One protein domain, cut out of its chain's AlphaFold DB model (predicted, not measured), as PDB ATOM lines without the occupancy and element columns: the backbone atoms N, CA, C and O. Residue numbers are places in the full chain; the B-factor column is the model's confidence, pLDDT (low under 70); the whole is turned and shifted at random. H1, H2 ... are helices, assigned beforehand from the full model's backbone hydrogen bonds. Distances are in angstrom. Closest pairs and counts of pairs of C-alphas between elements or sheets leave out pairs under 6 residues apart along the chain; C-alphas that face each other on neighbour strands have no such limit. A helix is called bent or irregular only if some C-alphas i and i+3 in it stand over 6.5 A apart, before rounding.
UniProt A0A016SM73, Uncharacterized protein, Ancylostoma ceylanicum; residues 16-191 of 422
ATOM      1  N   ASN A  16     -24.446  22.073 -67.691       47.88
ATOM      2  CA  ASN A  16     -23.871  22.713 -66.499       47.88
ATOM      3  C   ASN A  16     -24.725  22.524 -65.227       47.88
ATOM      4  O   ASN A  16     -24.197  22.507 -64.116       47.88
ATOM      5  N   ASN A  17     -26.038  22.345 -65.364       48.81
ATOM      6  CA  ASN A  17     -26.952  22.168 -64.239       48.81
ATOM      7  C   ASN A  17     -27.035  20.702 -63.774       48.81
ATOM      8  O   ASN A  17     -27.145  20.440 -62.579       48.81
ATOM      9  N   ALA A  18     -26.864  19.737 -64.684       52.03
ATOM     10  CA  ALA A  18     -26.685  18.328 -64.323       52.03
ATOM     11  C   ALA A  18     -25.386  18.110 -63.522       52.03
ATOM     12  O   ALA A  18     -25.388  17.407 -62.512       52.03
ATOM     13  N   LEU A  19     -24.299  18.784 -63.917       56.41
ATOM     14  CA  LEU A  19     -23.031  18.809 -63.179       56.41
ATOM     15  C   LEU A  19     -23.179  19.436 -61.786       56.41
ATOM     16  O   LEU A  19     -22.654  18.892 -60.818       56.41
ATOM     17  N   THR A  20     -23.926  20.535 -61.650       62.66
ATOM     18  CA  THR A  20     -24.144  21.166 -60.335       62.66
ATOM     19  C   THR A  20     -25.095  20.371 -59.441       62.66
ATOM     20  O   THR A  20     -24.863  20.310 -58.236       62.66
ATOM     21  N   LEU A  21     -26.121  19.710 -59.988       62.41
ATOM     22  CA  LEU A  21     -26.987  18.807 -59.222       62.41
ATOM     23  C   LEU A  21     -26.219  17.561 -58.765       62.41
ATOM     24  O   LEU A  21     -26.260  17.218 -57.586       62.41
ATOM     25  N   SER A  22     -25.474  16.929 -59.674       65.69
ATOM     26  CA  SER A  22     -24.603  15.793 -59.362       65.69
ATOM     27  C   SER A  22     -23.566  16.167 -58.300       65.69
ATOM     28  O   SER A  22     -23.410  15.458 -57.307       65.69
ATOM     29  N   SER A  23     -22.930  17.335 -58.432       70.31
ATOM     30  CA  SER A  23     -21.988  17.867 -57.444       70.31
ATOM     31  C   SER A  23     -22.635  18.080 -56.072       70.31
ATOM     32  O   SER A  23     -22.054  17.672 -55.072       70.31
ATOM     33  N   ARG A  24     -23.859  18.624 -56.007       73.69
ATOM     34  CA  ARG A  24     -24.603  18.816 -54.748       73.69
ATOM     35  C   ARG A  24     -25.007  17.499 -54.087       73.69
ATOM     36  O   ARG A  24     -24.878  17.356 -52.874       73.69
ATOM     37  N   ILE A  25     -25.478  16.528 -54.868       74.31
ATOM     38  CA  ILE A  25     -25.806  15.189 -54.357       74.31
ATOM     39  C   ILE A  25     -24.536  14.526 -53.819       74.31
ATOM     40  O   ILE A  25     -24.536  13.990 -52.713       74.31
ATOM     41  N   THR A  26     -23.437  14.630 -54.565       73.75
ATOM     42  CA  THR A  26     -22.138  14.075 -54.172       73.75
ATOM     43  C   THR A  26     -21.599  14.757 -52.917       73.75
ATOM     44  O   THR A  26     -21.130  14.071 -52.016       73.75
ATOM     45  N   SER A  27     -21.721  16.081 -52.786       76.19
ATOM     46  CA  SER A  27     -21.273  16.803 -51.590       76.19
ATOM     47  C   SER A  27     -22.080  16.424 -50.350       76.19
ATOM     48  O   SER A  27     -21.501  16.267 -49.280       76.19
ATOM     49  N   ILE A  28     -23.397  16.234 -50.485       79.19
ATOM     50  CA  ILE A  28     -24.251  15.761 -49.384       79.19
ATOM     51  C   ILE A  28     -23.874  14.325 -49.002       79.19
ATOM     52  O   ILE A  28     -23.737  14.026 -47.819       79.19
ATOM     53  N   ALA A  29     -23.654  13.448 -49.984       76.31
ATOM     54  CA  ALA A  29     -23.239  12.070 -49.736       76.31
ATOM     55  C   ALA A  29     -21.875  12.000 -49.030       76.31
ATOM     56  O   ALA A  29     -21.728  11.253 -48.065       76.31
ATOM     57  N   ILE A  30     -20.905  12.814 -49.458       81.69
ATOM     58  CA  ILE A  30     -19.595  12.928 -48.805       81.69
ATOM     59  C   ILE A  30     -19.758  13.465 -47.382       81.69
ATOM     60  O   ILE A  30     -19.182  12.896 -46.463       81.69
ATOM     61  N   ALA A  31     -20.559  14.512 -47.172       80.69
ATOM     62  CA  ALA A  31     -20.790  15.066 -45.841       80.69
ATOM     63  C   ALA A  31     -21.404  14.025 -44.889       80.69
ATOM     64  O   ALA A  31     -20.911  13.849 -43.777       80.69
ATOM     65  N   LEU A  32     -22.419  13.282 -45.339       77.12
ATOM     66  CA  LEU A  32     -23.018  12.191 -44.565       77.12
ATOM     67  C   LEU A  32     -22.006  11.075 -44.280       77.12
ATOM     68  O   LEU A  32     -21.928  10.600 -43.150       77.12
ATOM     69  N   ALA A  33     -21.195  10.687 -45.267       78.38
ATOM     70  CA  ALA A  33     -20.155   9.678 -45.086       78.38
ATOM     71  C   ALA A  33     -19.092  10.125 -44.072       78.38
ATOM     72  O   ALA A  33     -18.719   9.347 -43.200       78.38
ATOM     73  N   VAL A  34     -18.646  11.383 -44.136       82.38
ATOM     74  CA  VAL A  34     -17.690  11.962 -43.181       82.38
ATOM     75  C   VAL A  34     -18.270  11.966 -41.770       82.38
ATOM     76  O   VAL A  34     -17.577  11.570 -40.839       82.38
ATOM     77  N   VAL A  35     -19.540  12.348 -41.601       78.38
ATOM     78  CA  VAL A  35     -20.215  12.315 -40.295       78.38
ATOM     79  C   VAL A  35     -20.286  10.889 -39.745       78.38
ATOM     80  O   VAL A  35     -19.983  10.675 -38.574       78.38
ATOM     81  N   VAL A  36     -20.626   9.902 -40.579       74.38
ATOM     82  CA  VAL A  36     -20.661   8.488 -40.172       74.38
ATOM     83  C   VAL A  36     -19.267   7.983 -39.798       74.38
ATOM     84  O   VAL A  36     -19.112   7.343 -38.762       74.38
ATOM     85  N   VAL A  37     -18.238   8.296 -40.591       79.69
ATOM     86  CA  VAL A  37     -16.848   7.909 -40.301       79.69
ATOM     87  C   VAL A  37     -16.355   8.566 -39.013       79.69
ATOM     88  O   VAL A  37     -15.755   7.883 -38.190       79.69
ATOM     89  N   ALA A  38     -16.648   9.849 -38.797       77.38
ATOM     90  CA  ALA A  38     -16.296  10.558 -37.571       77.38
ATOM     91  C   ALA A  38     -16.982   9.930 -36.347       77.38
ATOM     92  O   ALA A  38     -16.309   9.612 -35.366       77.38
ATOM     93  N   ALA A  39     -18.289   9.667 -36.440       70.25
ATOM     94  CA  ALA A  39     -19.070   9.018 -35.391       70.25
ATOM     95  C   ALA A  39     -18.517   7.623 -35.049       70.25
ATOM     96  O   ALA A  39     -18.309   7.306 -33.879       70.25
ATOM     97  N   LEU A  40     -18.201   6.813 -36.064       69.75
ATOM     98  CA  LEU A  40     -17.589   5.505 -35.859       69.75
ATOM     99  C   LEU A  40     -16.186   5.643 -35.260       69.75
ATOM    100  O   LEU A  40     -15.905   4.991 -34.269       69.75
ATOM    101  N   SER A  41     -15.329   6.529 -35.768       73.25
ATOM    102  CA  SER A  41     -13.954   6.683 -35.268       73.25
ATOM    103  C   SER A  41     -13.866   7.121 -33.801       73.25
ATOM    104  O   SER A  41     -12.958   6.691 -33.098       73.25
ATOM    105  N   TYR A  42     -14.819   7.928 -33.323       71.25
ATOM    106  CA  TYR A  42     -14.839   8.417 -31.943       71.25
ATOM    107  C   TYR A  42     -15.430   7.395 -30.954       71.25
ATOM    108  O   TYR A  42     -15.078   7.403 -29.778       71.25
ATOM    109  N   GLY A  43     -16.320   6.509 -31.420       65.69
ATOM    110  CA  GLY A  43     -17.072   5.577 -30.570       65.69
ATOM    111  C   GLY A  43     -16.842   4.084 -30.836       65.69
ATOM    112  O   GLY A  43     -17.468   3.257 -30.185       65.69
ATOM    113  N   PHE A  44     -15.987   3.687 -31.781       64.94
ATOM    114  CA  PHE A  44     -15.895   2.281 -32.210       64.94
ATOM    115  C   PHE A  44     -15.503   1.320 -31.078       64.94
ATOM    116  O   PHE A  44     -16.079   0.236 -30.948       64.94
ATOM    117  N   GLU A  45     -14.548   1.716 -30.234       63.19
ATOM    118  CA  GLU A  45     -14.071   0.873 -29.132       63.19
ATOM    119  C   GLU A  45     -15.099   0.718 -28.005       63.19
ATOM    120  O   GLU A  45     -15.131  -0.314 -27.342       63.19
ATOM    121  N   THR A  46     -15.982   1.704 -27.812       61.66
ATOM    122  CA  THR A  46     -17.051   1.640 -26.802       61.66
ATOM    123  C   THR A  46     -18.292   0.907 -27.305       61.66
ATOM    124  O   THR A  46     -19.105   0.437 -26.508       61.66
ATOM    125  N   VAL A  47     -18.439   0.792 -28.626       61.22
ATOM    126  CA  VAL A  47     -19.638   0.270 -29.287       61.22
ATOM    127  C   VAL A  47     -19.451  -1.178 -29.708       61.22
ATOM    128  O   VAL A  47     -20.371  -1.970 -29.523       61.22
ATOM    129  N   SER A  48     -18.280  -1.562 -30.221       61.56
ATOM    130  CA  SER A  48     -18.016  -2.939 -30.653       61.56
ATOM    131  C   SER A  48     -18.105  -3.936 -29.490       61.56
ATOM    132  O   SER A  48     -17.656  -3.687 -28.371       61.56
ATOM    133  N   SER A  49     -18.720  -5.095 -29.736       61.75
ATOM    134  CA  SER A  49     -18.765  -6.186 -28.758       61.75
ATOM    135  C   SER A  49     -18.009  -7.399 -29.282       61.75
ATOM    136  O   SER A  49     -17.865  -7.576 -30.489       61.75
ATOM    137  N   LYS A  50     -17.588  -8.296 -28.379       61.69
ATOM    138  CA  LYS A  50     -16.894  -9.549 -28.743       61.69
ATOM    139  C   LYS A  50     -17.669 -10.429 -29.735       61.69
ATOM    140  O   LYS A  50     -17.072 -11.296 -30.357       61.69
ATOM    141  N   TRP A  51     -18.980 -10.221 -29.852       60.84
ATOM    142  CA  TRP A  51     -19.887 -11.054 -30.640       60.84
ATOM    143  C   TRP A  51     -20.569 -10.291 -31.783       60.84
ATOM    144  O   TRP A  51     -21.296 -10.902 -32.558       60.84
ATOM    145  N   SER A  52     -20.355  -8.973 -31.903       63.12
ATOM    146  CA  SER A  52     -20.981  -8.161 -32.949       63.12
ATOM    147  C   SER A  52     -20.174  -6.920 -33.307       63.12
ATOM    148  O   SER A  52     -19.841  -6.103 -32.444       63.12
ATOM    149  N   CYS A  53     -19.945  -6.761 -34.611       64.56
ATOM    150  CA  CYS A  53     -19.344  -5.577 -35.223       64.56
ATOM    151  C   CYS A  53     -20.340  -4.417 -35.393       64.56
ATOM    152  O   CYS A  53     -19.908  -3.302 -35.665       64.56
ATOM    153  N   LEU A  54     -21.650  -4.669 -35.260       63.06
ATOM    154  CA  LEU A  54     -22.680  -3.620 -35.282       63.06
ATOM    155  C   LEU A  54     -22.671  -2.816 -33.983       63.06
ATOM    156  O   LEU A  54     -22.921  -1.622 -34.013       63.06
ATOM    157  N   GLY A  55     -22.304  -3.462 -32.880       64.19
ATOM    158  CA  GLY A  55     -22.120  -2.836 -31.586       64.19
ATOM    159  C   GLY A  55     -23.363  -2.775 -30.704       64.19
ATOM    160  O   GLY A  55     -24.471  -3.054 -31.147       64.19
ATOM    161  N   ARG A  56     -23.141  -2.474 -29.421       67.19
ATOM    162  CA  ARG A  56     -24.126  -2.605 -28.341       67.19
ATOM    163  C   ARG A  56     -24.999  -1.364 -28.172       67.19
ATOM    164  O   ARG A  56     -24.483  -0.247 -28.097       67.19
ATOM    165  N   PHE A  57     -26.294  -1.573 -27.979       71.38
ATOM    166  CA  PHE A  57     -27.298  -0.619 -27.513       71.38
ATOM    167  C   PHE A  57     -27.366  -0.688 -25.990       71.38
ATOM    168  O   PHE A  57     -28.094  -1.481 -25.396       71.38
ATOM    169  N   THR A  58     -26.570   0.149 -25.340       70.25
ATOM    170  CA  THR A  58     -26.556   0.292 -23.880       70.25
ATOM    171  C   THR A  58     -26.688   1.760 -23.524       70.25
ATOM    172  O   THR A  58     -26.464   2.620 -24.372       70.25
ATOM    173  N   THR A  59     -26.997   2.070 -22.265       72.62
ATOM    174  CA  THR A  59     -27.055   3.458 -21.772       72.62
ATOM    175  C   THR A  59     -25.790   4.255 -22.084       72.62
ATOM    176  O   THR A  59     -25.872   5.444 -22.355       72.62
ATOM    177  N   ASN A  60     -24.637   3.585 -22.132       71.62
ATOM    178  CA  ASN A  60     -23.336   4.209 -22.371       71.62
ATOM    179  C   ASN A  60     -23.079   4.543 -23.851       71.62
ATOM    180  O   ASN A  60     -22.156   5.290 -24.153       71.62
ATOM    181  N   THR A  61     -23.862   3.981 -24.775       73.94
ATOM    182  CA  THR A  61     -23.717   4.186 -26.226       73.94
ATOM    183  C   THR A  61     -24.881   4.981 -26.827       73.94
ATOM    184  O   THR A  61     -24.900   5.221 -28.035       73.94
ATOM    185  N   ILE A  62     -25.839   5.432 -26.000       77.25
ATOM    186  CA  ILE A  62     -26.997   6.237 -26.431       77.25
ATOM    187  C   ILE A  62     -26.552   7.514 -27.143       77.25
ATOM    188  O   ILE A  62     -27.102   7.833 -28.196       77.25
ATOM    189  N   ASP A  63     -25.532   8.197 -26.619       78.00
ATOM    190  CA  ASP A  63     -25.040   9.464 -27.173       78.00
ATOM    191  C   ASP A  63     -24.504   9.324 -28.604       78.00
ATOM    192  O   ASP A  63     -24.502  10.293 -29.362       78.00
ATOM    193  N   LEU A  64     -24.108   8.112 -29.011       76.56
ATOM    194  CA  LEU A  64     -23.718   7.812 -30.386       76.56
ATOM    195  C   LEU A  64     -24.903   7.339 -31.239       76.56
ATOM    196  O   LEU A  64     -25.090   7.797 -32.370       76.56
ATOM    197  N   TRP A  65     -25.700   6.405 -30.719       76.62
ATOM    198  CA  TRP A  65     -26.769   5.764 -31.485       76.62
ATOM    199  C   TRP A  65     -27.951   6.690 -31.758       76.62
ATOM    200  O   TRP A  65     -28.522   6.645 -32.849       76.62
ATOM    201  N   LEU A  66     -28.315   7.545 -30.800       81.38
ATOM    202  CA  LEU A  66     -29.465   8.437 -30.922       81.38
ATOM    203  C   LEU A  66     -29.293   9.446 -32.079       81.38
ATOM    204  O   LEU A  66     -30.196   9.516 -32.918       81.38
ATOM    205  N   PRO A  67     -28.157  10.161 -32.225       81.56
ATOM    206  CA  PRO A  67     -27.920  11.015 -33.390       81.56
ATOM    207  C   PRO A  67     -27.923  10.257 -34.724       81.56
ATOM    208  O   PRO A  67     -28.483  10.750 -35.703       81.56
ATOM    209  N   LEU A  68     -27.339   9.052 -34.774       79.19
ATOM    210  CA  LEU A  68     -27.319   8.223 -35.988       79.19
ATOM    211  C   LEU A  68     -28.731   7.797 -36.411       79.19
ATOM    212  O   LEU A  68     -29.086   7.907 -37.588       79.19
ATOM    213  N   ILE A  69     -29.561   7.368 -35.456       84.00
ATOM    214  CA  ILE A  69     -30.973   7.048 -35.696       84.00
ATOM    215  C   ILE A  69     -31.715   8.287 -36.198       84.00
ATOM    216  O   ILE A  69     -32.407   8.211 -37.213       84.00
ATOM    217  N   LEU A  70     -31.552   9.435 -35.534       85.38
ATOM    218  CA  LEU A  70     -32.215  10.682 -35.918       85.38
ATOM    219  C   LEU A  70     -31.838  11.121 -37.336       85.38
ATOM    220  O   LEU A  70     -32.723  11.467 -38.115       85.38
ATOM    221  N   MET A  71     -30.560  11.052 -37.717       83.81
ATOM    222  CA  MET A  71     -30.120  11.384 -39.079       83.81
ATOM    223  C   MET A  71     -30.732  10.459 -40.137       83.81
ATOM    224  O   MET A  71     -31.188  10.929 -41.186       83.81
ATOM    225  N   ASN A  72     -30.792   9.157 -39.858       86.00
ATOM    226  CA  ASN A  72     -31.421   8.181 -40.744       86.00
ATOM    227  C   ASN A  72     -32.932   8.427 -40.884       86.00
ATOM    228  O   ASN A  72     -33.463   8.396 -41.995       86.00
ATOM    229  N   MET A  73     -33.614   8.754 -39.784       88.12
ATOM    230  CA  MET A  73     -35.037   9.110 -39.778       88.12
ATOM    231  C   MET A  73     -35.299  10.412 -40.543       88.12
ATOM    232  O   MET A  73     -36.204  10.460 -41.371       88.12
ATOM    233  N   CYS A  74     -34.479  11.448 -40.345       88.12
ATOM    234  CA  CYS A  74     -34.551  12.696 -41.111       88.12
ATOM    235  C   CYS A  74     -34.358  12.455 -42.611       88.12
ATOM    236  O   CYS A  74     -35.099  13.008 -43.423       88.12
ATOM    237  N   SER A  75     -33.416  11.589 -42.987       86.38
ATOM    238  CA  SER A  75     -33.178  11.221 -44.386       86.38
ATOM    239  C   SER A  75     -34.365  10.459 -44.985       86.38
ATOM    240  O   SER A  75     -34.789  10.756 -46.102       86.38
ATOM    241  N   ALA A  76     -34.951   9.523 -44.231       88.81
ATOM    242  CA  ALA A  76     -36.152   8.802 -44.643       88.81
ATOM    243  C   ALA A  76     -37.366   9.736 -44.787       88.81
ATOM    244  O   ALA A  76     -38.101   9.642 -45.771       88.81
ATOM    245  N   MET A  77     -37.543  10.686 -43.865       89.00
ATOM    246  CA  MET A  77     -38.583  11.715 -43.950       89.00
ATOM    247  C   MET A  77     -38.386  12.634 -45.156       89.00
ATOM    248  O   MET A  77     -39.348  12.895 -45.872       89.00
ATOM    249  N   ALA A  78     -37.159  13.088 -45.425       87.75
ATOM    250  CA  ALA A  78     -36.860  13.931 -46.581       87.75
ATOM    251  C   ALA A  78     -37.166  13.205 -47.902       87.75
ATOM    252  O   ALA A  78     -37.823  13.765 -48.781       87.75
ATOM    253  N   ALA A  79     -36.760  11.937 -48.019       87.62
ATOM    254  CA  ALA A  79     -37.080  11.106 -49.176       87.62
ATOM    255  C   ALA A  79     -38.595  10.880 -49.328       87.62
ATOM    256  O   ALA A  79     -39.123  10.939 -50.440       87.62
ATOM    257  N   CYS A  80     -39.307  10.684 -48.216       88.06
ATOM    258  CA  CYS A  80     -40.761  10.553 -48.205       88.06
ATOM    259  C   CYS A  80     -41.458  11.849 -48.642       88.06
ATOM    260  O   CYS A  80     -42.324  11.803 -49.510       88.06
ATOM    261  N   SER A  81     -41.026  13.005 -48.132       85.25
ATOM    262  CA  SER A  81     -41.553  14.320 -48.515       85.25
ATOM    263  C   SER A  81     -41.369  14.584 -50.008       85.25
ATOM    264  O   SER A  81     -42.326  14.929 -50.696       85.25
ATOM    265  N   PHE A  82     -40.163  14.339 -50.531       86.12
ATOM    266  CA  PHE A  82     -39.879  14.453 -51.963       86.12
ATOM    267  C   PHE A  82     -40.785  13.539 -52.798       86.12
ATOM    268  O   PHE A  82     -41.330  13.940 -53.826       86.12
ATOM    269  N   SER A  83     -40.978  12.305 -52.333       87.38
ATOM    270  CA  SER A  83     -41.822  11.332 -53.022       87.38
ATOM    271  C   SER A  83     -43.290  11.738 -53.010       87.38
ATOM    272  O   SER A  83     -43.970  11.594 -54.020       87.38
ATOM    273  N   TYR A  84     -43.775  12.267 -51.890       84.12
ATOM    274  CA  TYR A  84     -45.147  12.729 -51.746       84.12
ATOM    275  C   TYR A  84     -45.444  13.902 -52.681       84.12
ATOM    276  O   TYR A  84     -46.445  13.866 -53.392       84.12
ATOM    277  N   GLU A  85     -44.554  14.895 -52.757       79.31
ATOM    278  CA  GLU A  85     -44.681  16.004 -53.709       79.31
ATOM    279  C   GLU A  85     -44.662  15.512 -55.161       79.31
ATOM    280  O   GLU A  85     -45.523  15.889 -55.958       79.31
ATOM    281  N   GLY A  86     -43.735  14.612 -55.502       80.38
ATOM    282  CA  GLY A  86     -43.648  14.032 -56.842       80.38
ATOM    283  C   GLY A  86     -44.901  13.243 -57.233       80.38
ATOM    284  O   GLY A  86     -45.437  13.426 -58.326       80.38
ATOM    285  N   LEU A  87     -45.408  12.393 -56.335       81.62
ATOM    286  CA  LEU A  87     -46.640  11.631 -56.558       81.62
ATOM    287  C   LEU A  87     -47.859  12.549 -56.638       81.62
ATOM    288  O   LEU A  87     -48.702  12.346 -57.507       81.62
ATOM    289  N   PHE A  88     -47.939  13.575 -55.789       80.19
ATOM    290  CA  PHE A  88     -49.012  14.564 -55.838       80.19
ATOM    291  C   PHE A  88     -49.064  15.246 -57.207       80.19
ATOM    292  O   PHE A  88     -50.129  15.294 -57.818       80.19
ATOM    293  N   ILE A  89     -47.918  15.689 -57.732       77.12
ATOM    294  CA  ILE A  89     -47.840  16.296 -59.065       77.12
ATOM    295  C   ILE A  89     -48.300  15.305 -60.141       77.12
ATOM    296  O   ILE A  89     -49.114  15.652 -60.992       77.12
ATOM    297  N   ILE A  90     -47.830  14.057 -60.095       74.56
ATOM    298  CA  ILE A  90     -48.175  13.039 -61.099       74.56
ATOM    299  C   ILE A  90     -49.671  12.691 -61.081       74.56
ATOM    300  O   ILE A  90     -50.254  12.482 -62.146       74.56
ATOM    301  N   PHE A  91     -50.287  12.603 -59.900       75.38
ATOM    302  CA  PHE A  91     -51.682  12.187 -59.765       75.38
ATOM    303  C   PHE A  91     -52.684  13.332 -59.922       75.38
ATOM    304  O   PHE A  91     -53.763  13.103 -60.461       75.38
ATOM    305  N   GLN A  92     -52.352  14.543 -59.469       75.62
ATOM    306  CA  GLN A  92     -53.302  15.662 -59.416       75.62
ATOM    307  C   GLN A  92     -53.181  16.633 -60.597       75.62
ATOM    308  O   GLN A  92     -54.100  17.412 -60.836       75.62
ATOM    309  N   LEU A  93     -52.079  16.600 -61.356       77.50
ATOM    310  CA  LEU A  93     -51.874  17.469 -62.522       77.50
ATOM    311  C   LEU A  93     -51.822  16.644 -63.821       77.50
ATOM    312  O   LEU A  93     -50.738  16.384 -64.348       77.50
ATOM    313  N   PRO A  94     -52.978  16.265 -64.403       69.38
ATOM    314  CA  PRO A  94     -53.016  15.501 -65.655       69.38
ATOM    315  C   PRO A  94     -52.348  16.246 -66.823       69.38
ATOM    316  O   PRO A  94     -51.672  15.626 -67.641       69.38
ATOM    317  N   GLN A  95     -52.430  17.580 -66.840       73.00
ATOM    318  CA  GLN A  95     -51.767  18.443 -67.827       73.00
ATOM    319  C   GLN A  95     -50.235  18.304 -67.802       73.00
ATOM    320  O   GLN A  95     -49.577  18.384 -68.837       73.00
ATOM    321  N   TYR A  96     -49.650  18.056 -66.623       71.19
ATOM    322  CA  TYR A  96     -48.211  17.828 -66.492       71.19
ATOM    323  C   TYR A  96     -47.799  16.500 -67.138       71.19
ATOM    324  O   TYR A  96     -46.766  16.422 -67.802       71.19
ATOM    325  N   ARG A  97     -48.637  15.464 -67.001       67.19
ATOM    326  CA  ARG A  97     -48.426  14.158 -67.636       67.19
ATOM    327  C   ARG A  97     -48.527  14.243 -69.157       67.19
ATOM    328  O   ARG A  97     -47.726  13.618 -69.845       67.19
ATOM    329  N   GLU A  98     -49.481  15.011 -69.669       68.12
ATOM    330  CA  GLU A  98     -49.659  15.218 -71.106       68.12
ATOM    331  C   GLU A  98     -48.475  15.969 -71.720       68.12
ATOM    332  O   GLU A  98     -47.877  15.486 -72.680       68.12
ATOM    333  N   LYS A  99     -48.048  17.074 -71.097       73.12
ATOM    334  CA  LYS A  99     -46.861  17.821 -71.530       73.12
ATOM    335  C   LYS A  99     -45.597  16.957 -71.518       73.12
ATOM    336  O   LYS A  99     -44.859  16.956 -72.494       73.12
ATOM    337  N   LEU A 100     -45.392  16.162 -70.466       68.62
ATOM    338  CA  LEU A 100     -44.278  15.211 -70.397       68.62
ATOM    339  C   LEU A 100     -44.306  14.173 -71.522       68.62
ATOM    340  O   LEU A 100     -43.252  13.832 -72.047       68.62
ATOM    341  N   ASN A 101     -45.482  13.658 -71.890       69.00
ATOM    342  CA  ASN A 101     -45.604  12.697 -72.987       69.00
ATOM    343  C   ASN A 101     -45.285  13.347 -74.344       69.00
ATOM    344  O   ASN A 101     -44.600  12.741 -75.162       69.00
ATOM    345  N   ILE A 102     -45.750  14.579 -74.569       70.38
ATOM    346  CA  ILE A 102     -45.451  15.346 -75.787       70.38
ATOM    347  C   ILE A 102     -43.947  15.623 -75.878       70.38
ATOM    348  O   ILE A 102     -43.332  15.341 -76.906       70.38
ATOM    349  N   ASP A 103     -43.343  16.098 -74.789       68.06
ATOM    350  CA  ASP A 103     -41.908  16.374 -74.727       68.06
ATOM    351  C   ASP A 103     -41.095  15.082 -74.914       68.06
ATOM    352  O   ASP A 103     -40.101  15.076 -75.635       68.06
ATOM    353  N   SER A 104     -41.553  13.955 -74.359       63.81
ATOM    354  CA  SER A 104     -40.911  12.644 -74.511       63.81
ATOM    355  C   SER A 104     -40.820  12.174 -75.964       63.81
ATOM    356  O   SER A 104     -39.847  11.509 -76.314       63.81
ATOM    357  N   ASN A 105     -41.777  12.543 -76.821       64.50
ATOM    358  CA  ASN A 105     -41.743  12.204 -78.248       64.50
ATOM    359  C   ASN A 105     -40.657  12.978 -79.018       64.50
ATOM    360  O   ASN A 105     -40.277  12.578 -80.115       64.50
ATOM    361  N   SER A 106     -40.159  14.083 -78.455       65.19
ATOM    362  CA  SER A 106     -39.096  14.906 -79.047       65.19
ATOM    363  C   SER A 106     -37.680  14.513 -78.595       65.19
ATOM    364  O   SER A 106     -36.696  15.033 -79.122       65.19
ATOM    365  N   ILE A 107     -37.575  13.594 -77.630       69.75
ATOM    366  CA  ILE A 107     -36.346  13.213 -76.921       69.75
ATOM    367  C   ILE A 107     -35.835  11.850 -77.417       69.75
ATOM    368  O   ILE A 107     -36.594  11.022 -77.921       69.75
ATOM    369  N   THR A 108     -34.534  11.582 -77.265       65.44
ATOM    370  CA  THR A 108     -33.965  10.270 -77.602       65.44
ATOM    371  C   THR A 108     -34.568   9.143 -76.746       65.44
ATOM    372  O   THR A 108     -34.883   9.319 -75.567       65.44
ATOM    373  N   ALA A 109     -34.703   7.937 -77.312       64.75
ATOM    374  CA  ALA A 109     -35.307   6.791 -76.614       64.75
ATOM    375  C   ALA A 109     -34.603   6.435 -75.284       64.75
ATOM    376  O   ALA A 109     -35.244   5.992 -74.330       64.75
ATOM    377  N   VAL A 110     -33.289   6.671 -75.197       62.25
ATOM    378  CA  VAL A 110     -32.479   6.410 -73.995       62.25
ATOM    379  C   VAL A 110     -32.858   7.345 -72.843       62.25
ATOM    380  O   VAL A 110     -33.035   6.899 -71.709       62.25
ATOM    381  N   GLU A 111     -33.017   8.637 -73.118       66.25
ATOM    382  CA  GLU A 111     -33.370   9.642 -72.108       66.25
ATOM    383  C   GLU A 111     -34.814   9.464 -71.622       66.25
ATOM    384  O   GLU A 111     -35.078   9.531 -70.419       66.25
ATOM    385  N   THR A 112     -35.730   9.117 -72.525       66.19
ATOM    386  CA  THR A 112     -37.116   8.762 -72.186       66.19
ATOM    387  C   THR A 112     -37.183   7.585 -71.206       66.19
ATOM    388  O   THR A 112     -37.904   7.638 -70.202       66.19
ATOM    389  N   ALA A 113     -36.380   6.540 -71.432       66.19
ATOM    390  CA  ALA A 113     -36.302   5.393 -70.530       66.19
ATOM    391  C   ALA A 113     -35.787   5.782 -69.130       66.19
ATOM    392  O   ALA A 113     -36.302   5.292 -68.121       66.19
ATOM    393  N   LEU A 114     -34.814   6.697 -69.044       66.88
ATOM    394  CA  LEU A 114     -34.300   7.213 -67.769       66.88
ATOM    395  C   LEU A 114     -35.351   8.030 -67.008       66.88
ATOM    396  O   LEU A 114     -35.537   7.818 -65.809       66.88
ATOM    397  N   ILE A 115     -36.076   8.917 -67.690       72.75
ATOM    398  CA  ILE A 115     -37.147   9.726 -67.086       72.75
ATOM    399  C   ILE A 115     -38.245   8.817 -66.526       72.75
ATOM    400  O   ILE A 115     -38.669   8.974 -65.376       72.75
ATOM    401  N   ARG A 116     -38.668   7.813 -67.300       70.81
ATOM    402  CA  ARG A 116     -39.669   6.833 -66.864       70.81
ATOM    403  C   ARG A 116     -39.185   6.023 -65.663       70.81
ATOM    404  O   ARG A 116     -39.946   5.839 -64.711       70.81
ATOM    405  N   LYS A 117     -37.918   5.595 -65.670       75.25
ATOM    406  CA  LYS A 117     -37.284   4.904 -64.541       75.25
ATOM    407  C   LYS A 117     -37.329   5.754 -63.276       75.25
ATOM    408  O   LYS A 117     -37.760   5.261 -62.236       75.25
ATOM    409  N   CYS A 118     -36.942   7.026 -63.368       77.00
ATOM    410  CA  CYS A 118     -37.040   7.967 -62.256       77.00
ATOM    411  C   CYS A 118     -38.481   8.084 -61.760       77.00
ATOM    412  O   CYS A 118     -38.709   7.959 -60.561       77.00
ATOM    413  N   ARG A 119     -39.461   8.217 -62.663       78.50
ATOM    414  CA  ARG A 119     -40.882   8.344 -62.308       78.50
ATOM    415  C   ARG A 119     -41.410   7.146 -61.523       78.50
ATOM    416  O   ARG A 119     -42.064   7.325 -60.502       78.50
ATOM    417  N   LEU A 120     -41.120   5.930 -61.982       78.12
ATOM    418  CA  LEU A 120     -41.527   4.703 -61.288       78.12
ATOM    419  C   LEU A 120     -40.804   4.539 -59.947       78.12
ATOM    420  O   LEU A 120     -41.355   3.970 -59.009       78.12
ATOM    421  N   ASN A 121     -39.591   5.078 -59.836       85.38
ATOM    422  CA  ASN A 121     -38.802   5.013 -58.616       85.38
ATOM    423  C   ASN A 121     -39.312   5.940 -57.496       85.38
ATOM    424  O   ASN A 121     -39.060   5.643 -56.331       85.38
ATOM    425  N   ILE A 122     -40.054   7.009 -57.822       85.81
ATOM    426  CA  ILE A 122     -40.595   7.973 -56.840       85.81
ATOM    427  C   ILE A 122     -41.462   7.271 -55.780       85.81
ATOM    428  O   ILE A 122     -41.404   7.603 -54.601       85.81
ATOM    429  N   ALA A 123     -42.243   6.256 -56.157       84.31
ATOM    430  CA  ALA A 123     -43.038   5.505 -55.183       84.31
ATOM    431  C   ALA A 123     -42.155   4.711 -54.200       84.31
ATOM    432  O   ALA A 123     -42.440   4.637 -53.006       84.31
ATOM    433  N   PHE A 124     -41.039   4.154 -54.680       87.38
ATOM    434  CA  PHE A 124     -40.111   3.384 -53.852       87.38
ATOM    435  C   PHE A 124     -39.254   4.260 -52.946       87.38
ATOM    436  O   PHE A 124     -38.854   3.800 -51.879       87.38
ATOM    437  N   THR A 125     -38.999   5.515 -53.312       87.12
ATOM    438  CA  THR A 125     -38.293   6.460 -52.437       87.12
ATOM    439  C   THR A 125     -39.120   6.866 -51.216       87.12
ATOM    440  O   THR A 125     -38.534   7.269 -50.216       87.12
ATOM    441  N   ALA A 126     -40.445   6.673 -51.234       87.88
ATOM    442  CA  ALA A 126     -41.296   6.873 -50.061       87.88
ATOM    443  C   ALA A 126     -41.205   5.725 -49.047       87.88
ATOM    444  O   ALA A 126     -41.342   5.963 -47.856       87.88
ATOM    445  N   ILE A 127     -40.990   4.487 -49.503       89.69
ATOM    446  CA  ILE A 127     -41.098   3.274 -48.669       89.69
ATOM    447  C   ILE A 127     -39.718   2.687 -48.346       89.69
ATOM    448  O   ILE A 127     -39.446   2.279 -47.219       89.69
ATOM    449  N   GLY A 128     -38.830   2.642 -49.339       90.00
ATOM    450  CA  GLY A 128     -37.517   2.005 -49.258       90.00
ATOM    451  C   GLY A 128     -36.648   2.515 -48.105       90.00
ATOM    452  O   GLY A 128     -36.140   1.683 -47.353       90.00
ATOM    453  N   PRO A 129     -36.496   3.840 -47.909       91.50
ATOM    454  CA  PRO A 129     -35.724   4.385 -46.794       91.50
ATOM    455  C   PRO A 129     -36.256   3.963 -45.419       91.50
ATOM    456  O   PRO A 129     -35.466   3.604 -44.555       91.50
ATOM    457  N   TRP A 130     -37.577   3.918 -45.222       92.44
ATOM    458  CA  TRP A 130     -38.173   3.466 -43.958       92.44
ATOM    459  C   TRP A 130     -37.916   1.989 -43.683       92.44
ATOM    460  O   TRP A 130     -37.557   1.621 -42.566       92.44
ATOM    461  N   LEU A 131     -38.045   1.146 -44.710       92.44
ATOM    462  CA  LEU A 131     -37.700  -0.269 -44.594       92.44
ATOM    463  C   LEU A 131     -36.213  -0.450 -44.276       92.44
ATOM    464  O   LEU A 131     -35.881  -1.279 -43.437       92.44
ATOM    465  N   LEU A 132     -35.326   0.348 -44.878       90.62
ATOM    466  CA  LEU A 132     -33.893   0.311 -44.585       90.62
ATOM    467  C   LEU A 132     -33.594   0.689 -43.126       90.62
ATOM    468  O   LEU A 132     -32.832  -0.017 -42.466       90.62
ATOM    469  N   VAL A 133     -34.218   1.753 -42.608       89.94
ATOM    470  CA  VAL A 133     -34.112   2.130 -41.186       89.94
ATOM    471  C   VAL A 133     -34.604   0.993 -40.292       89.94
ATOM    472  O   VAL A 133     -33.931   0.635 -39.327       89.94
ATOM    473  N   GLY A 134     -35.741   0.389 -40.641       89.75
ATOM    474  CA  GLY A 134     -36.296  -0.757 -39.928       89.75
ATOM    475  C   GLY A 134     -35.348  -1.956 -39.909       89.75
ATOM    476  O   GLY A 134     -35.110  -2.518 -38.842       89.75
ATOM    477  N   VAL A 135     -34.773  -2.339 -41.054       90.50
ATOM    478  CA  VAL A 135     -33.809  -3.451 -41.149       90.50
ATOM    479  C   VAL A 135     -32.606  -3.180 -40.271       90.50
ATOM    480  O   VAL A 135     -32.225  -4.037 -39.479       90.50
ATOM    481  N   TRP A 136     -32.024  -1.992 -40.385       86.56
ATOM    482  CA  TRP A 136     -30.843  -1.641 -39.617       86.56
ATOM    483  C   TRP A 136     -31.123  -1.690 -38.113       86.56
ATOM    484  O   TRP A 136     -30.418  -2.392 -37.395       86.56
ATOM    485  N   LEU A 137     -32.205  -1.056 -37.651       85.94
ATOM    486  CA  LEU A 137     -32.570  -1.024 -36.235       85.94
ATOM    487  C   LEU A 137     -32.892  -2.423 -35.691       85.94
ATOM    488  O   LEU A 137     -32.389  -2.816 -34.643       85.94
ATOM    489  N   THR A 138     -33.703  -3.201 -36.410       87.88
ATOM    490  CA  THR A 138     -34.099  -4.549 -35.969       87.88
ATOM    491  C   THR A 138     -32.934  -5.532 -35.985       87.88
ATOM    492  O   THR A 138     -32.832  -6.350 -35.074       87.88
ATOM    493  N   THR A 139     -32.017  -5.421 -36.950       84.50
ATOM    494  CA  THR A 139     -30.781  -6.220 -36.988       84.50
ATOM    495  C   THR A 139     -29.871  -5.870 -35.816       84.50
ATOM    496  O   THR A 139     -29.301  -6.759 -35.189       84.50
ATOM    497  N   ALA A 140     -29.762  -4.585 -35.486       79.62
ATOM    498  CA  ALA A 140     -28.919  -4.133 -34.394       79.62
ATOM    499  C   ALA A 140     -29.463  -4.600 -33.026       79.62
ATOM    500  O   ALA A 140     -28.722  -5.171 -32.232       79.62
ATOM    501  N   ILE A 141     -30.781  -4.503 -32.801       81.19
ATOM    502  CA  ILE A 141     -31.434  -5.028 -31.585       81.19
ATOM    503  C   ILE A 141     -31.348  -6.564 -31.525       81.19
ATOM    504  O   ILE A 141     -31.051  -7.124 -30.473       81.19
ATOM    505  N   SER A 142     -31.570  -7.260 -32.645       83.81
ATOM    506  CA  SER A 142     -31.443  -8.725 -32.733       83.81
ATOM    507  C   SER A 142     -30.025  -9.200 -32.411       83.81
ATOM    508  O   SER A 142     -29.849 -10.218 -31.744       83.81
ATOM    509  N   SER A 143     -29.015  -8.428 -32.815       78.69
ATOM    510  CA  SER A 143     -27.618  -8.716 -32.507       78.69
ATOM    511  C   SER A 143     -27.287  -8.603 -31.018       78.69
ATOM    512  O   SER A 143     -26.365  -9.283 -30.568       78.69
ATOM    513  N   ASP A 144     -27.985  -7.758 -30.265       76.56
ATOM    514  CA  ASP A 144     -27.786  -7.642 -28.820       76.56
ATOM    515  C   ASP A 144     -28.629  -8.650 -28.042       76.56
ATOM    516  O   ASP A 144     -28.186  -9.190 -27.028       76.56
ATOM    517  N   TRP A 145     -29.852  -8.913 -28.503       80.56
ATOM    518  CA  TRP A 145     -30.818  -9.793 -27.846       80.56
ATOM    519  C   TRP A 145     -30.912 -11.132 -28.575       80.56
ATOM    520  O   TRP A 145     -32.001 -11.616 -28.883       80.56
ATOM    521  N   THR A 146     -29.758 -11.747 -28.831       75.62
ATOM    522  CA  THR A 146     -29.641 -12.966 -29.650       75.62
ATOM    523  C   THR A 146     -30.498 -14.127 -29.147       75.62
ATOM    524  O   THR A 146     -30.955 -14.948 -29.942       75.62
ATOM    525  N   THR A 147     -30.769 -14.183 -27.843       82.12
ATOM    526  CA  THR A 147     -31.590 -15.216 -27.196       82.12
ATOM    527  C   THR A 147     -33.099 -14.974 -27.316       82.12
ATOM    528  O   THR A 147     -33.885 -15.887 -27.064       82.12
ATOM    529  N   CYS A 148     -33.538 -13.776 -27.715       85.38
ATOM    530  CA  CYS A 148     -34.952 -13.430 -27.807       85.38
ATOM    531  C   CYS A 148     -35.530 -13.791 -29.184       85.38
ATOM    532  O   CYS A 148     -35.356 -13.077 -30.173       85.38
ATOM    533  N   SER A 149     -36.293 -14.887 -29.240       88.44
ATOM    534  CA  SER A 149     -36.918 -15.388 -30.477       88.44
ATOM    535  C   SER A 149     -37.832 -14.362 -31.169       88.44
ATOM    536  O   SER A 149     -37.854 -14.282 -32.400       88.44
ATOM    537  N   ILE A 150     -38.545 -13.532 -30.397       90.56
ATOM    538  CA  ILE A 150     -39.473 -12.523 -30.930       90.56
ATOM    539  C   ILE A 150     -38.716 -11.455 -31.725       90.56
ATOM    540  O   ILE A 150     -39.080 -11.155 -32.861       90.56
ATOM    541  N   VAL A 151     -37.634 -10.912 -31.160       86.62
ATOM    542  CA  VAL A 151     -36.821  -9.868 -31.806       86.62
ATOM    543  C   VAL A 151     -36.192 -10.392 -33.094       86.62
ATOM    544  O   VAL A 151     -36.259  -9.728 -34.128       86.62
ATOM    545  N   ASN A 152     -35.655 -11.612 -33.057       87.25
ATOM    546  CA  ASN A 152     -35.068 -12.250 -34.235       87.25
ATOM    547  C   ASN A 152     -36.117 -12.457 -35.341       87.25
ATOM    548  O   ASN A 152     -35.848 -12.190 -36.510       87.25
ATOM    549  N   SER A 153     -37.337 -12.860 -34.975       91.44
ATOM    550  CA  SER A 153     -38.441 -13.018 -35.929       91.44
ATOM    551  C   SER A 153     -38.819 -11.688 -36.588       91.44
ATOM    552  O   SER A 153     -38.986 -11.631 -37.805       91.44
ATOM    553  N   ILE A 154     -38.887 -10.599 -35.815       91.69
ATOM    554  CA  ILE A 154     -39.154  -9.253 -36.345       91.69
ATOM    555  C   ILE A 154     -38.055  -8.832 -37.331       91.69
ATOM    556  O   ILE A 154     -38.370  -8.365 -38.425       91.69
ATOM    557  N   ALA A 155     -36.780  -9.041 -36.991       90.38
ATOM    558  CA  ALA A 155     -35.660  -8.708 -37.871       90.38
ATOM    559  C   ALA A 155     -35.723  -9.465 -39.209       90.38
ATOM    560  O   ALA A 155     -35.506  -8.872 -40.272       90.38
ATOM    561  N   VAL A 156     -36.095 -10.749 -39.184       92.00
ATOM    562  CA  VAL A 156     -36.299 -11.559 -40.397       92.00
ATOM    563  C   VAL A 156     -37.459 -11.021 -41.235       92.00
ATOM    564  O   VAL A 156     -37.313 -10.868 -42.450       92.00
ATOM    565  N   VAL A 157     -38.595 -10.694 -40.614       94.56
ATOM    566  CA  VAL A 157     -39.774 -10.164 -41.321       94.56
ATOM    567  C   VAL A 157     -39.449  -8.837 -42.007       94.56
ATOM    568  O   VAL A 157     -39.719  -8.677 -43.198       94.56
ATOM    569  N   VAL A 158     -38.816  -7.904 -41.294       92.81
ATOM    570  CA  VAL A 158     -38.465  -6.580 -41.834       92.81
ATOM    571  C   VAL A 158     -37.403  -6.689 -42.933       92.81
ATOM    572  O   VAL A 158     -37.537  -6.048 -43.978       92.81
ATOM    573  N   SER A 159     -36.405  -7.564 -42.768       92.44
ATOM    574  CA  SER A 159     -35.404  -7.855 -43.808       92.44
ATOM    575  C   SER A 159     -36.029  -8.456 -45.062       92.44
ATOM    576  O   SER A 159     -35.711  -8.047 -46.179       92.44
ATOM    577  N   THR A 160     -36.973  -9.381 -44.893       93.75
ATOM    578  CA  THR A 160     -37.703  -9.989 -46.009       93.75
ATOM    579  C   THR A 160     -38.536  -8.944 -46.749       93.75
ATOM    580  O   THR A 160     -38.487  -8.878 -47.977       93.75
ATOM    581  N   ALA A 161     -39.241  -8.074 -46.018       94.06
ATOM    582  CA  ALA A 161     -40.024  -6.987 -46.599       94.06
ATOM    583  C   ALA A 161     -39.149  -5.987 -47.376       94.06
ATOM    584  O   ALA A 161     -39.498  -5.591 -48.491       94.06
ATOM    585  N   TYR A 162     -37.984  -5.618 -46.834       93.12
ATOM    586  CA  TYR A 162     -37.021  -4.759 -47.525       93.12
ATOM    587  C   TYR A 162     -36.499  -5.403 -48.813       93.12
ATOM    588  O   TYR A 162     -36.537  -4.776 -49.872       93.12
ATOM    589  N   THR A 163     -36.084  -6.670 -48.765       92.00
ATOM    590  CA  THR A 163     -35.621  -7.398 -49.954       92.00
ATOM    591  C   THR A 163     -36.721  -7.517 -51.007       92.00
ATOM    592  O   THR A 163     -36.467  -7.265 -52.185       92.00
ATOM    593  N   ALA A 164     -37.956  -7.819 -50.604       92.81
ATOM    594  CA  ALA A 164     -39.099  -7.854 -51.511       92.81
ATOM    595  C   ALA A 164     -39.336  -6.489 -52.180       92.81
ATOM    596  O   ALA A 164     -39.520  -6.420 -53.396       92.81
ATOM    597  N   CYS A 165     -39.248  -5.396 -51.416       92.12
ATOM    598  CA  CYS A 165     -39.341  -4.037 -51.943       92.12
ATOM    599  C   CYS A 165     -38.230  -3.743 -52.965       92.12
ATOM    600  O   CYS A 165     -38.511  -3.216 -54.040       92.12
ATOM    601  N   LYS A 166     -36.984  -4.154 -52.697       90.62
ATOM    602  CA  LYS A 166     -35.850  -4.006 -53.632       90.62
ATOM    603  C   LYS A 166     -36.029  -4.821 -54.913       90.62
ATOM    604  O   LYS A 166     -35.713  -4.324 -55.995       90.62
ATOM    605  N   ILE A 167     -36.546  -6.045 -54.813       90.56
ATOM    606  CA  ILE A 167     -36.867  -6.880 -55.979       90.56
ATOM    607  C   ILE A 167     -37.960  -6.205 -56.807       90.56
ATOM    608  O   ILE A 167     -37.794  -6.042 -58.013       90.56
ATOM    609  N   MET A 168     -39.036  -5.742 -56.166       88.62
ATOM    610  CA  MET A 168     -40.123  -5.039 -56.848       88.62
ATOM    611  C   MET A 168     -39.626  -3.750 -57.518       88.62
ATOM    612  O   MET A 168     -39.926  -3.508 -58.687       88.62
ATOM    613  N   GLN A 169     -38.796  -2.966 -56.826       89.50
ATOM    614  CA  GLN A 169     -38.131  -1.787 -57.379       89.50
ATOM    615  C   GLN A 169     -37.322  -2.158 -58.629       89.50
ATOM    616  O   GLN A 169     -37.438  -1.488 -59.651       89.50
ATOM    617  N   SER A 170     -36.536  -3.236 -58.588       87.69
ATOM    618  CA  SER A 170     -35.737  -3.704 -59.730       87.69
ATOM    619  C   SER A 170     -36.603  -4.119 -60.922       87.69
ATOM    620  O   SER A 170     -36.330  -3.713 -62.054       87.69
ATOM    621  N   ILE A 171     -37.684  -4.862 -60.668       86.44
ATOM    622  CA  ILE A 171     -38.631  -5.302 -61.699       86.44
ATOM    623  C   ILE A 171     -39.285  -4.096 -62.377       86.44
ATOM    624  O   ILE A 171     -39.312  -4.037 -63.601       86.44
ATOM    625  N   LEU A 172     -39.772  -3.117 -61.605       84.44
ATOM    626  CA  LEU A 172     -40.468  -1.954 -62.164       84.44
ATOM    627  C   LEU A 172     -39.525  -0.949 -62.837       84.44
ATOM    628  O   LEU A 172     -39.922  -0.266 -63.776       84.44
ATOM    629  N   THR A 173     -38.277  -0.849 -62.382       80.31
ATOM    630  CA  THR A 173     -37.304   0.117 -62.921       80.31
ATOM    631  C   THR A 173     -36.469  -0.427 -64.082       80.31
ATOM    632  O   THR A 173     -35.792   0.357 -64.751       80.31
ATOM    633  N   THR A 174     -36.513  -1.736 -64.343       81.88
ATOM    634  CA  THR A 174     -35.822  -2.381 -65.468       81.88
ATOM    635  C   THR A 174     -36.788  -2.618 -66.633       81.88
ATOM    636  O   THR A 174     -37.668  -3.468 -66.505       81.88
ATOM    637  N   PRO A 175     -36.606  -1.947 -67.790       77.12
ATOM    638  CA  PRO A 175     -37.481  -2.061 -68.963       77.12
ATOM    639  C   PRO A 175     -37.870  -3.492 -69.352       77.12
ATOM    640  O   PRO A 175     -39.048  -3.829 -69.413       77.12
ATOM    641  N   TYR A 176     -36.874  -4.362 -69.532       78.25
ATOM    642  CA  TYR A 176     -37.083  -5.745 -69.964       78.25
ATOM    643  C   TYR A 176     -37.884  -6.580 -68.951       78.25
ATOM    644  O   TYR A 176     -38.791  -7.327 -69.326       78.25
ATOM    645  N   LEU A 177     -37.572  -6.444 -67.657       82.12
ATOM    646  CA  LEU A 177     -38.268  -7.174 -66.593       82.12
ATOM    647  C   LEU A 177     -39.703  -6.676 -66.432       82.12
ATOM    648  O   LEU A 177     -40.613  -7.488 -66.272       82.12
ATOM    649  N   TYR A 178     -39.899  -5.362 -66.520       83.19
ATOM    650  CA  TYR A 178     -41.213  -4.741 -66.492       83.19
ATOM    651  C   TYR A 178     -42.087  -5.250 -67.643       83.19
ATOM    652  O   TYR A 178     -43.154  -5.799 -67.386       83.19
ATOM    653  N   SER A 179     -41.604  -5.169 -68.887       83.38
ATOM    654  CA  SER A 179     -42.336  -5.651 -70.066       83.38
ATOM    655  C   SER A 179     -42.689  -7.137 -69.954       83.38
ATOM    656  O   SER A 179     -43.843  -7.523 -70.123       83.38
ATOM    657  N   THR A 180     -41.737  -7.976 -69.530       85.44
ATOM    658  CA  THR A 180     -41.982  -9.413 -69.317       85.44
ATOM    659  C   THR A 180     -43.081  -9.663 -68.277       85.44
ATOM    660  O   THR A 180     -43.913 -10.559 -68.441       85.44
ATOM    661  N   MET A 181     -43.092  -8.892 -67.186       86.25
ATOM    662  CA  MET A 181     -44.128  -8.984 -66.154       86.25
ATOM    663  C   MET A 181     -45.486  -8.505 -66.661       86.25
ATOM    664  O   MET A 181     -46.490  -9.154 -66.373       86.25
ATOM    665  N   ILE A 182     -45.521  -7.430 -67.448       85.19
ATOM    666  CA  ILE A 182     -46.741  -6.924 -68.081       85.19
ATOM    667  C   ILE A 182     -47.302  -7.943 -69.072       85.19
ATOM    668  O   ILE A 182     -48.488  -8.244 -69.009       85.19
ATOM    669  N   TRP A 183     -46.470  -8.570 -69.901       86.38
ATOM    670  CA  TRP A 183     -46.900  -9.628 -70.820       86.38
ATOM    671  C   TRP A 183     -47.468 -10.845 -70.083       86.38
ATOM    672  O   TRP A 183     -48.491 -11.406 -70.480       86.38
ATOM    673  N   LYS A 184     -46.850 -11.245 -68.962       88.62
ATOM    674  CA  LYS A 184     -47.413 -12.286 -68.087       88.62
ATOM    675  C   LYS A 184     -48.751 -11.847 -67.487       88.62
ATOM    676  O   LYS A 184     -49.687 -12.640 -67.470       88.62
ATOM    677  N   ALA A 185     -48.855 -10.604 -67.026       89.00
ATOM    678  CA  ALA A 185     -50.088 -10.050 -66.481       89.00
ATOM    679  C   ALA A 185     -51.209 -10.028 -67.535       89.00
ATOM    680  O   ALA A 185     -52.292 -10.535 -67.270       89.00
ATOM    681  N   MET A 186     -50.931  -9.554 -68.750       88.88
ATOM    682  CA  MET A 186     -51.851  -9.558 -69.895       88.88
ATOM    683  C   MET A 186     -52.369 -10.952 -70.247       88.88
ATOM    684  O   MET A 186     -53.528 -11.107 -70.632       88.88
ATOM    685  N   ARG A 187     -51.507 -11.964 -70.108       87.06
ATOM    686  CA  ARG A 187     -51.831 -13.356 -70.414       87.06
ATOM    687  C   ARG A 187     -52.667 -14.038 -69.335       87.06
ATOM    688  O   ARG A 187     -53.546 -14.824 -69.674       87.06
ATOM    689  N   PHE A 188     -52.333 -13.833 -68.063       88.38
ATOM    690  CA  PHE A 188     -52.874 -14.641 -66.965       88.38
ATOM    691  C   PHE A 188     -53.941 -13.932 -66.128       88.38
ATOM    692  O   PHE A 188     -54.719 -14.614 -65.464       88.38
ATOM    693  N   LEU A 189     -53.988 -12.597 -66.133       87.69
ATOM    694  CA  LEU A 189     -55.006 -11.859 -65.391       87.69
ATOM    695  C   LEU A 189     -56.311 -11.749 -66.194       87.69
ATOM    696  O   LEU A 189     -56.282 -11.689 -67.428       87.69
ATOM    697  N   PRO A 190     -57.464 -11.696 -65.501       85.81
ATOM    698  CA  PRO A 190     -58.729 -11.349 -66.132       85.81
ATOM    699  C   PRO A 190     -58.669  -9.924 -66.689       85.81
ATOM    700  O   PRO A 190     -57.933  -9.080 -66.180       85.81
ATOM    701  N   GLU A 191     -59.486  -9.656 -67.704       83.25
ATOM    702  CA  GLU A 191     -59.489  -8.390 -68.448       83.25
ATOM    703  C   GLU A 191     -59.640  -7.152 -67.553       83.25
ATOM    704  O   GLU A 191     -58.989  -6.144 -67.779       83.25
TER     705      GLU A 191
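AT A GLANCE: This is residues 16 to 191 of the 422 residues of an uncharacterized protein of Ancylostoma ceylanicum (UniProt A0A016SM73). Long helices H1, H2, bent H4 and H5 make a loose row; H6 turns off H5's end. The printed part has 176 residues with six named helices, H1 to H6, and no named strand: all helix. The whole is loose, radius of gyration of the C-alphas 20.8 A, spanning 59 by 47 by 27 A.

IN THESE COORDINATES: Find C-alpha 16 at (-23.871, 22.713, -66.499); H1 runs 43.7 A to residue 47. H2, 59 to 92, runs 47.5 A; H3 is 94 to 104. H4, 109 to 144, one helix by its hydrogen bonds, is bent: H4a ends at 126, H4b begins at 129, their C-alphas 6.9 A apart. H5 is 149 to 173; H6, 175 to 188, ends at (-52.874, -14.641, -66.965).

HOW THE PARTS SIT: H1 and the hub H2, a hairpin, touch, closest C-alphas 47 and 61, 6.4 A. H4a touches H2, closest C-alphas 80 and 126, 4.2 A. H4b and H5 are another hairpin. Every O i to N i+4 pair in H3, H4b, H5 and H6 is within hydrogen-bond range.

THE WHOLE: The printed part has no cut. Link H1 to H2 is long. pLDDT is under 70 for instance at 43 to 56.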